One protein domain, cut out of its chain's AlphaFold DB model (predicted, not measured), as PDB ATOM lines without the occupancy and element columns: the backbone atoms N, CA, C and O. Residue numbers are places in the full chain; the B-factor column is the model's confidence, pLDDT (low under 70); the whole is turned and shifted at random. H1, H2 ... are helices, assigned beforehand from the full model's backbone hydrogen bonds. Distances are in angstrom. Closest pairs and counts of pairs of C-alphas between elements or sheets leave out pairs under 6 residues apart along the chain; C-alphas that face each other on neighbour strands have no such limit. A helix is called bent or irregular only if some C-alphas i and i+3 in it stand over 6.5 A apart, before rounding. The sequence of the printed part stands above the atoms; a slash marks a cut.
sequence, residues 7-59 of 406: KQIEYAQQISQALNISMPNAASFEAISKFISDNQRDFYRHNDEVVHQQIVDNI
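AT A GLANCE: This is residues 7 to 59 of the 406 residues of the protein "DUF3991 domain-containing protein" of Roseburia inulinivorans (UniProt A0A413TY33). A short helix, H1, packs into the inside of the bend of a much longer helix, H2, touching both of its arms, while the far end of H2, residues 51 to 58, sticks out with residue 59 and makes the length. Between the two helices, residues 20 to 28 run back from the end of H1 to the start of arm H2a. The printed part has 53 residues with two named helices, H1 then H2, and no named strand; the class is all helix. It is loose, with a radius of gyration of the C-alphas of 12.9 A, and spans 43 by 18 by 14 A.

HOW THE PARTS SIT: H1, residues 7 to 19, is joined by a short link of 9 residues to H2, residues 29 to 58. By its hydrogen bonds H2 was assigned as one helix, but it is bent: C-alphas 38 and 41 are 7.5 A apart. Its arms, H2a, residues 29 to 38, and H2b, residues 41 to 58, stand at a steep tilt of 53 degrees. H1 touches H2a, the closest C-alphas being those of Ala 12 and Ile 36, 5.8 A apart; they run the same way at a steep tilt of 38 degrees. With residues 15 to 19 alone, H1 touches residues 42 to 47 of H2b, the closest C-alphas being those of Ile 15 and Phe 43, 5.8 A apart. These two run the same way at a steep tilt of 59 degrees. In H1, H2a and H2b every O i to N i+4 pair is within hydrogen-bond range.

IN THESE COORDINATES: H1 begins at C-alpha 7, (23.407, -22.422, 5.632), and measures 18.3 A from first to last C-alpha. H2a, 14.1 A, begins at C-alpha 29, (29.852, -16.034, -1.330). H2b, 25.9 A, ends at C-alpha 58, (-4.697, -15.697, 18.591).

THE WHOLE: The two C-alphas farthest apart are those of Ser 28 and Ile 59, at 43.3 A. The printed part has no cut. Its mean pLDDT is 75.4; residues 7, 18, 25 to 27 and 40 to 51 are under 70.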
ATOM      1  N   LYS A   7      24.100 -23.220   4.607       69.38
ATOM      2  CA  LYS A   7      23.407 -22.422   5.632       69.38
ATOM      3  C   LYS A   7      23.162 -20.974   5.200       69.38
ATOM      4  O   LYS A   7      22.118 -20.420   5.511       69.38
ATOM      5  N   GLN A   8      24.109 -20.353   4.493       75.31
ATOM      6  CA  GLN A   8      23.925 -18.995   3.970       75.31
ATOM      7  C   GLN A   8      22.890 -18.969   2.844       75.31
ATOM      8  O   GLN A   8      22.093 -18.043   2.780       75.31
ATOM      9  N   ILE A   9      22.868 -19.991   1.987       80.06
ATOM     10  CA  ILE A   9      21.864 -20.117   0.924       80.06
ATOM     11  C   ILE A   9      20.470 -20.349   1.528       80.06
ATOM     12  O   ILE A   9      19.530 -19.672   1.132       80.06
ATOM     13  N   GLU A  10      20.343 -21.232   2.523       78.06
ATOM     14  CA  GLU A  10      19.088 -21.473   3.257       78.06
ATOM     15  C   GLU A  10      18.593 -20.200   3.967       78.06
ATOM     16  O   GLU A  10      17.416 -19.861   3.891       78.06
ATOM     17  N   TYR A  11      19.487 -19.444   4.606       74.38
ATOM     18  CA  TYR A  11      19.121 -18.186   5.261       74.38
ATOM     19  C   TYR A  11      18.722 -17.094   4.252       74.38
ATOM     20  O   TYR A  11      17.740 -16.386   4.454       74.38
ATOM     21  N   ALA A  12      19.423 -16.990   3.119       77.94
ATOM     22  CA  ALA A  12      19.041 -16.091   2.030       77.94
ATOM     23  C   ALA A  12      17.693 -16.482   1.395       77.94
ATOM     24  O   ALA A  12      16.913 -15.606   1.029       77.94
ATOM     25  N   GLN A  13      17.384 -17.781   1.306       79.56
ATOM     26  CA  GLN A  13      16.073 -18.279   0.881       79.56
ATOM     27  C   GLN A  13      14.959 -17.838   1.831       79.56
ATOM     28  O   GLN A  13      13.935 -17.356   1.358       79.56
ATOM     29  N   GLN A  14      15.173 -17.939   3.145       72.44
ATOM     30  CA  GLN A  14      14.204 -17.475   4.143       72.44
ATOM     31  C   GLN A  14      13.932 -15.971   4.015       72.44
ATOM     32  O   GLN A  14      12.776 -15.561   3.988       72.44
ATOM     33  N   ILE A  15      14.983 -15.159   3.862       70.12
ATOM     34  CA  ILE A  15      14.862 -13.708   3.650       70.12
ATOM     35  C   ILE A  15      14.093 -13.403   2.359       70.12
ATOM     36  O   ILE A  15      13.185 -12.576   2.356       70.12
ATOM     37  N   SER A  16      14.443 -14.084   1.264       77.50
ATOM     38  CA  SER A  16      13.805 -13.925  -0.046       77.50
ATOM     39  C   SER A  16      12.310 -14.250  -0.004       77.50
ATOM     40  O   SER A  16      11.510 -13.485  -0.536       77.50
ATOM     41  N   GLN A  17      11.936 -15.345   0.663       73.31
ATOM     42  CA  GLN A  17      10.543 -15.764   0.820       73.31
ATOM     43  C   GLN A  17       9.749 -14.801   1.705       73.31
ATOM     44  O   GLN A  17       8.667 -14.381   1.313       73.31
ATOM     45  N   ALA A  18      10.293 -14.428   2.866       65.62
ATOM     46  CA  ALA A  18       9.607 -13.562   3.823       65.62
ATOM     47  C   ALA A  18       9.393 -12.135   3.292       65.62
ATOM     48  O   ALA A  18       8.332 -11.555   3.480       65.62
ATOM     49  N   LEU A  19      10.379 -11.574   2.587       70.94
ATOM     50  CA  LEU A  19      10.295 -10.211   2.049       70.94
ATOM     51  C   LEU A  19       9.760 -10.152   0.610       70.94
ATOM     52  O   LEU A  19       9.640  -9.063   0.054       70.94
ATOM     53  N   ASN A  20       9.464 -11.302  -0.004       84.94
ATOM     54  CA  ASN A  20       9.076 -11.428  -1.412       84.94
ATOM     55  C   ASN A  20      10.049 -10.715  -2.379       84.94
ATOM     56  O   ASN A  20       9.648  -9.987  -3.287       84.94
ATOM     57  N   ILE A  21      11.353 -10.916  -2.171       83.19
ATOM     58  CA  ILE A  21      12.423 -10.318  -2.982       83.19
ATOM     59  C   ILE A  21      13.237 -11.393  -3.694       83.19
ATOM     60  O   ILE A  21      13.536 -12.446  -3.130       83.19
ATOM     61  N   SER A  22      13.643 -11.125  -4.933       85.44
ATOM     62  CA  SER A  22      14.433 -12.070  -5.725       85.44
ATOM     63  C   SER A  22      15.852 -12.227  -5.177       85.44
ATOM     64  O   SER A  22      16.592 -11.257  -5.015       85.44
ATOM     65  N   MET A  23      16.250 -13.473  -4.943       83.19
ATOM     66  CA  MET A  23      17.613 -13.827  -4.549       83.19
ATOM     67  C   MET A  23      18.597 -13.657  -5.725       83.19
ATOM     68  O   MET A  23      18.210 -13.859  -6.878       83.19
ATOM     69  N   PRO A  24      19.882 -13.336  -5.476       83.06
ATOM     70  CA  PRO A  24      20.887 -13.259  -6.530       83.06
ATOM     71  C   PRO A  24      21.039 -14.576  -7.304       83.06
ATOM     72  O   PRO A  24      21.191 -15.642  -6.712       83.06
ATOM     73  N   ASN A  25      21.113 -14.487  -8.636       69.75
ATOM     74  CA  ASN A  25      21.304 -15.644  -9.525       69.75
ATOM     75  C   ASN A  25      22.676 -16.332  -9.359       69.75
ATOM     76  O   ASN A  25      22.855 -17.471  -9.788       69.75
ATOM     77  N   ALA A  26      23.660 -15.647  -8.767       68.00
ATOM     78  CA  ALA A  26      24.995 -16.182  -8.526       68.00
ATOM     79  C   ALA A  26      25.129 -16.668  -7.075       68.00
ATOM     80  O   ALA A  26      25.094 -15.866  -6.144       68.00
ATOM     81  N   ALA A  27      25.392 -17.965  -6.878       68.88
ATOM     82  CA  ALA A  27      25.691 -18.558  -5.566       68.88
ATOM     83  C   ALA A  27      27.101 -18.205  -5.036       68.88
ATOM     84  O   ALA A  27      27.689 -18.950  -4.244       68.88
ATOM     85  N   SER A  28      27.681 -17.090  -5.496       81.81
ATOM     86  CA  SER A  28      28.973 -16.629  -4.998       81.81
ATOM     87  C   SER A  28      28.824 -16.168  -3.550       81.81
ATOM     88  O   SER A  28      27.811 -15.580  -3.161       81.81
ATOM     89  N   PHE A  29      29.844 -16.437  -2.735       79.88
ATOM     90  CA  PHE A  29      29.852 -16.034  -1.330       79.88
ATOM     91  C   PHE A  29      29.608 -14.527  -1.165       79.88
ATOM     92  O   PHE A  29      28.864 -14.122  -0.275       79.88
ATOM     93  N   GLU A  30      30.197 -13.711  -2.039       83.00
ATOM     94  CA  GLU A  30      30.079 -12.250  -2.016       83.00
ATOM     95  C   GLU A  30      28.649 -11.784  -2.317       83.00
ATOM     96  O   GLU A  30      28.116 -10.959  -1.578       83.00
ATOM     97  N   ALA A  31      27.992 -12.351  -3.337       84.31
ATOM     98  CA  ALA A  31      26.629 -11.965  -3.704       84.31
ATOM     99  C   ALA A  31      25.606 -12.364  -2.629       84.31
ATOM    100  O   ALA A  31      24.769 -11.550  -2.242       84.31
ATOM    101  N   ILE A  32      25.703 -13.591  -2.103       85.31
ATOM    102  CA  ILE A  32      24.796 -14.085  -1.056       85.31
ATOM    103  C   ILE A  32      25.035 -13.363   0.275       85.31
ATOM    104  O   ILE A  32      24.075 -12.978   0.938       85.31
ATOM    105  N   SER A  33      26.293 -13.123   0.662       81.62
ATOM    106  CA  SER A  33      26.591 -12.405   1.912       81.62
ATOM    107  C   SER A  33      26.133 -10.950   1.852       81.62
ATOM    108  O   SER A  33      25.594 -10.448   2.838       81.62
ATOM    109  N   LYS A  34      26.282 -10.290   0.694       85.25
ATOM    110  CA  LYS A  34      25.755  -8.939   0.483       85.25
ATOM    111  C   LYS A  34      24.226  -8.920   0.546       85.25
ATOM    112  O   LYS A  34      23.672  -8.108   1.275       85.25
ATOM    113  N   PHE A  35      23.552  -9.855  -0.131       87.19
ATOM    114  CA  PHE A  35      22.091  -9.975  -0.080       87.19
ATOM    115  C   PHE A  35      21.570 -10.188   1.345       87.19
ATOM    116  O   PHE A  35      20.621  -9.524   1.752       87.19
ATOM    117  N   ILE A  36      22.203 -11.070   2.125       80.50
ATOM    118  CA  ILE A  36      21.844 -11.264   3.533       80.50
ATOM    119  C   ILE A  36      22.030  -9.955   4.303       80.50
ATOM    120  O   ILE A  36      21.104  -9.518   4.970       80.50
ATOM    121  N   SER A  37      23.198  -9.317   4.195       78.75
ATOM    122  CA  SER A  37      23.503  -8.091   4.943       78.75
ATOM    123  C   SER A  37      22.542  -6.943   4.625       78.75
ATOM    124  O   SER A  37      22.134  -6.234   5.543       78.75
ATOM    125  N   ASP A  38      22.186  -6.759   3.354       86.69
ATOM    126  CA  ASP A  38      21.319  -5.663   2.908       86.69
ATOM    127  C   ASP A  38      19.877  -5.827   3.420       86.69
ATOM    128  O   ASP A  38      19.213  -4.838   3.710       86.69
ATOM    129  N   ASN A  39      19.406  -7.070   3.572       79.44
ATOM    130  CA  ASN A  39      17.996  -7.379   3.838       79.44
ATOM    131  C   ASN A  39      17.741  -7.959   5.239       79.44
ATOM    132  O   ASN A  39      16.597  -8.144   5.645       79.44
ATOM    133  N   GLN A  40      18.794  -8.251   6.009       66.75
ATOM    134  CA  GLN A  40      18.683  -8.874   7.329       66.75
ATOM    135  C   GLN A  40      17.847  -8.032   8.298       66.75
ATOM    136  O   GLN A  40      17.066  -8.583   9.069       66.75
ATOM    137  N   ARG A  41      17.997  -6.704   8.265       64.38
ATOM    138  CA  ARG A  41      17.249  -5.805   9.153       64.38
ATOM    139  C   ARG A  41      15.750  -5.833   8.861       64.38
ATOM    140  O   ARG A  41      14.961  -5.906   9.798       64.38
ATOM    141  N   ASP A  42      15.377  -5.788   7.588       65.38
ATOM    142  CA  ASP A  42      13.973  -5.806   7.178       65.38
ATOM    143  C   ASP A  42      13.353  -7.190   7.384       65.38
ATOM    144  O   ASP A  42      12.209  -7.279   7.808       65.38
ATOM    145  N   PHE A  43      14.128  -8.267   7.222       60.66
ATOM    146  CA  PHE A  43      13.700  -9.625   7.569       60.66
ATOM    147  C   PHE A  43      13.367  -9.775   9.058       60.66
ATOM    148  O   PHE A  43      12.342 -10.356   9.405       60.66
ATOM    149  N   TYR A  44      14.201  -9.230   9.950       54.69
ATOM    150  CA  TYR A  44      13.891  -9.226  11.381       54.69
ATOM    151  C   TYR A  44      12.667  -8.365  11.704       54.69
ATOM    152  O   TYR A  44      11.830  -8.805  12.482       54.69
ATOM    153  N   ARG A  45      12.515  -7.196  11.064       63.25
ATOM    154  CA  ARG A  45      11.321  -6.353  11.236       63.25
ATOM    155  C   ARG A  45      10.048  -7.078  10.791       63.25
ATOM    156  O   ARG A  45       9.082  -7.097  11.539       63.25
ATOM    157  N   HIS A  46      10.077  -7.715   9.622       66.19
ATOM    158  CA  HIS A  46       8.959  -8.497   9.104       66.19
ATOM    159  C   HIS A  46       8.591  -9.649  10.047       66.19
ATOM    160  O   HIS A  46       7.422  -9.841  10.357       66.19
ATOM    161  N   ASN A  47       9.576 -10.389  10.563       62.66
ATOM    162  CA  ASN A  47       9.306 -11.457  11.525       62.66
ATOM    163  C   ASN A  47       8.719 -10.924  12.842       62.66
ATOM    164  O   ASN A  47       7.807 -11.545  13.383       62.66
ATOM    165  N   ASP A  48       9.195  -9.781  13.341       61.12
ATOM    166  CA  ASP A  48       8.628  -9.137  14.532       61.12
ATOM    167  C   ASP A  48       7.174  -8.684  14.289       61.12
ATOM    168  O   ASP A  48       6.323  -8.870  15.159       61.12
ATOM    169  N   GLU A  49       6.860  -8.150  13.103       67.38
ATOM    170  CA  GLU A  49       5.497  -7.782  12.685       67.38
ATOM    171  C   GLU A  49       4.579  -9.008  12.561       67.38
ATOM    172  O   GLU A  49       3.446  -8.981  13.040       67.38
ATOM    173  N   VAL A  50       5.071 -10.109  11.986       69.44
ATOM    174  CA  VAL A  50       4.329 -11.374  11.875       69.44
ATOM    175  C   VAL A  50       4.015 -11.944  13.255       69.44
ATOM    176  O   VAL A  50       2.871 -12.307  13.523       69.44
ATOM    177  N   VAL A  51       5.000 -11.990  14.156       68.81
ATOM    178  CA  VAL A  51       4.792 -12.463  15.533       68.81
ATOM    179  C   VAL A  51       3.821 -11.544  16.275       68.81
ATOM    180  O   VAL A  51       2.924 -12.028  16.963       68.81
ATOM    181  N   HIS A  52       3.944 -10.227  16.105       71.81
ATOM    182  CA  HIS A  52       3.000  -9.264  16.666       71.81
ATOM    183  C   HIS A  52       1.569  -9.527  16.172       71.81
ATOM    184  O   HIS A  52       0.643  -9.571  16.980       71.81
ATOM    185  N   GLN A  53       1.379  -9.760  14.872       75.31
ATOM    186  CA  GLN A  53       0.063 -10.062  14.309       75.31
ATOM    187  C   GLN A  53      -0.492 -11.395  14.827       75.31
ATOM    188  O   GLN A  53      -1.643 -11.452  15.252       75.31
ATOM    189  N   GLN A  54       0.332 -12.445  14.900       78.31
ATOM    190  CA  GLN A  54      -0.068 -13.739  15.467       78.31
ATOM    191  C   GLN A  54      -0.562 -13.608  16.908       78.31
ATOM    192  O   GLN A  54      -1.550 -14.238  17.283       78.31
ATOM    193  N   ILE A  55       0.103 -12.782  17.713       79.88
ATOM    194  CA  ILE A  55      -0.309 -12.497  19.086       79.88
ATOM    195  C   ILE A  55      -1.689 -11.830  19.115       79.88
ATOM    196  O   ILE A  55      -2.556 -12.262  19.876       79.88
ATOM    197  N   VAL A  56      -1.904 -10.803  18.286       81.62
ATOM    198  CA  VAL A  56      -3.178 -10.068  18.222       81.62
ATOM    199  C   VAL A  56      -4.328 -10.958  17.745       81.62
ATOM    200  O   VAL A  56      -5.429 -10.864  18.288       81.62
ATOM    201  N   ASP A  57      -4.072 -11.847  16.788       81.44
ATOM    202  CA  ASP A  57      -5.100 -12.708  16.197       81.44
ATOM    203  C   ASP A  57      -5.469 -13.900  17.094       81.44
ATOM    204  O   ASP A  57      -6.618 -14.342  17.096       81.44
ATOM    205  N   ASN A  58      -4.514 -14.431  17.869       83.44
ATOM    206  CA  ASN A  58      -4.697 -15.697  18.591       83.44
ATOM    207  C   ASN A  58      -4.902 -15.543  20.104       83.44
ATOM    208  O   ASN A  58      -5.406 -16.468  20.742       83.44
ATOM    209  N   ILE A  59      -4.541 -14.404  20.704       86.69
ATOM    210  CA  ILE A  59      -4.726 -14.178  22.143       86.69
ATOM    211  C   ILE A  59      -5.901 -13.229  22.361       86.69
ATOM    212  O   ILE A  59      -5.826 -12.034  22.073       86.69
TER     213      ILE A  59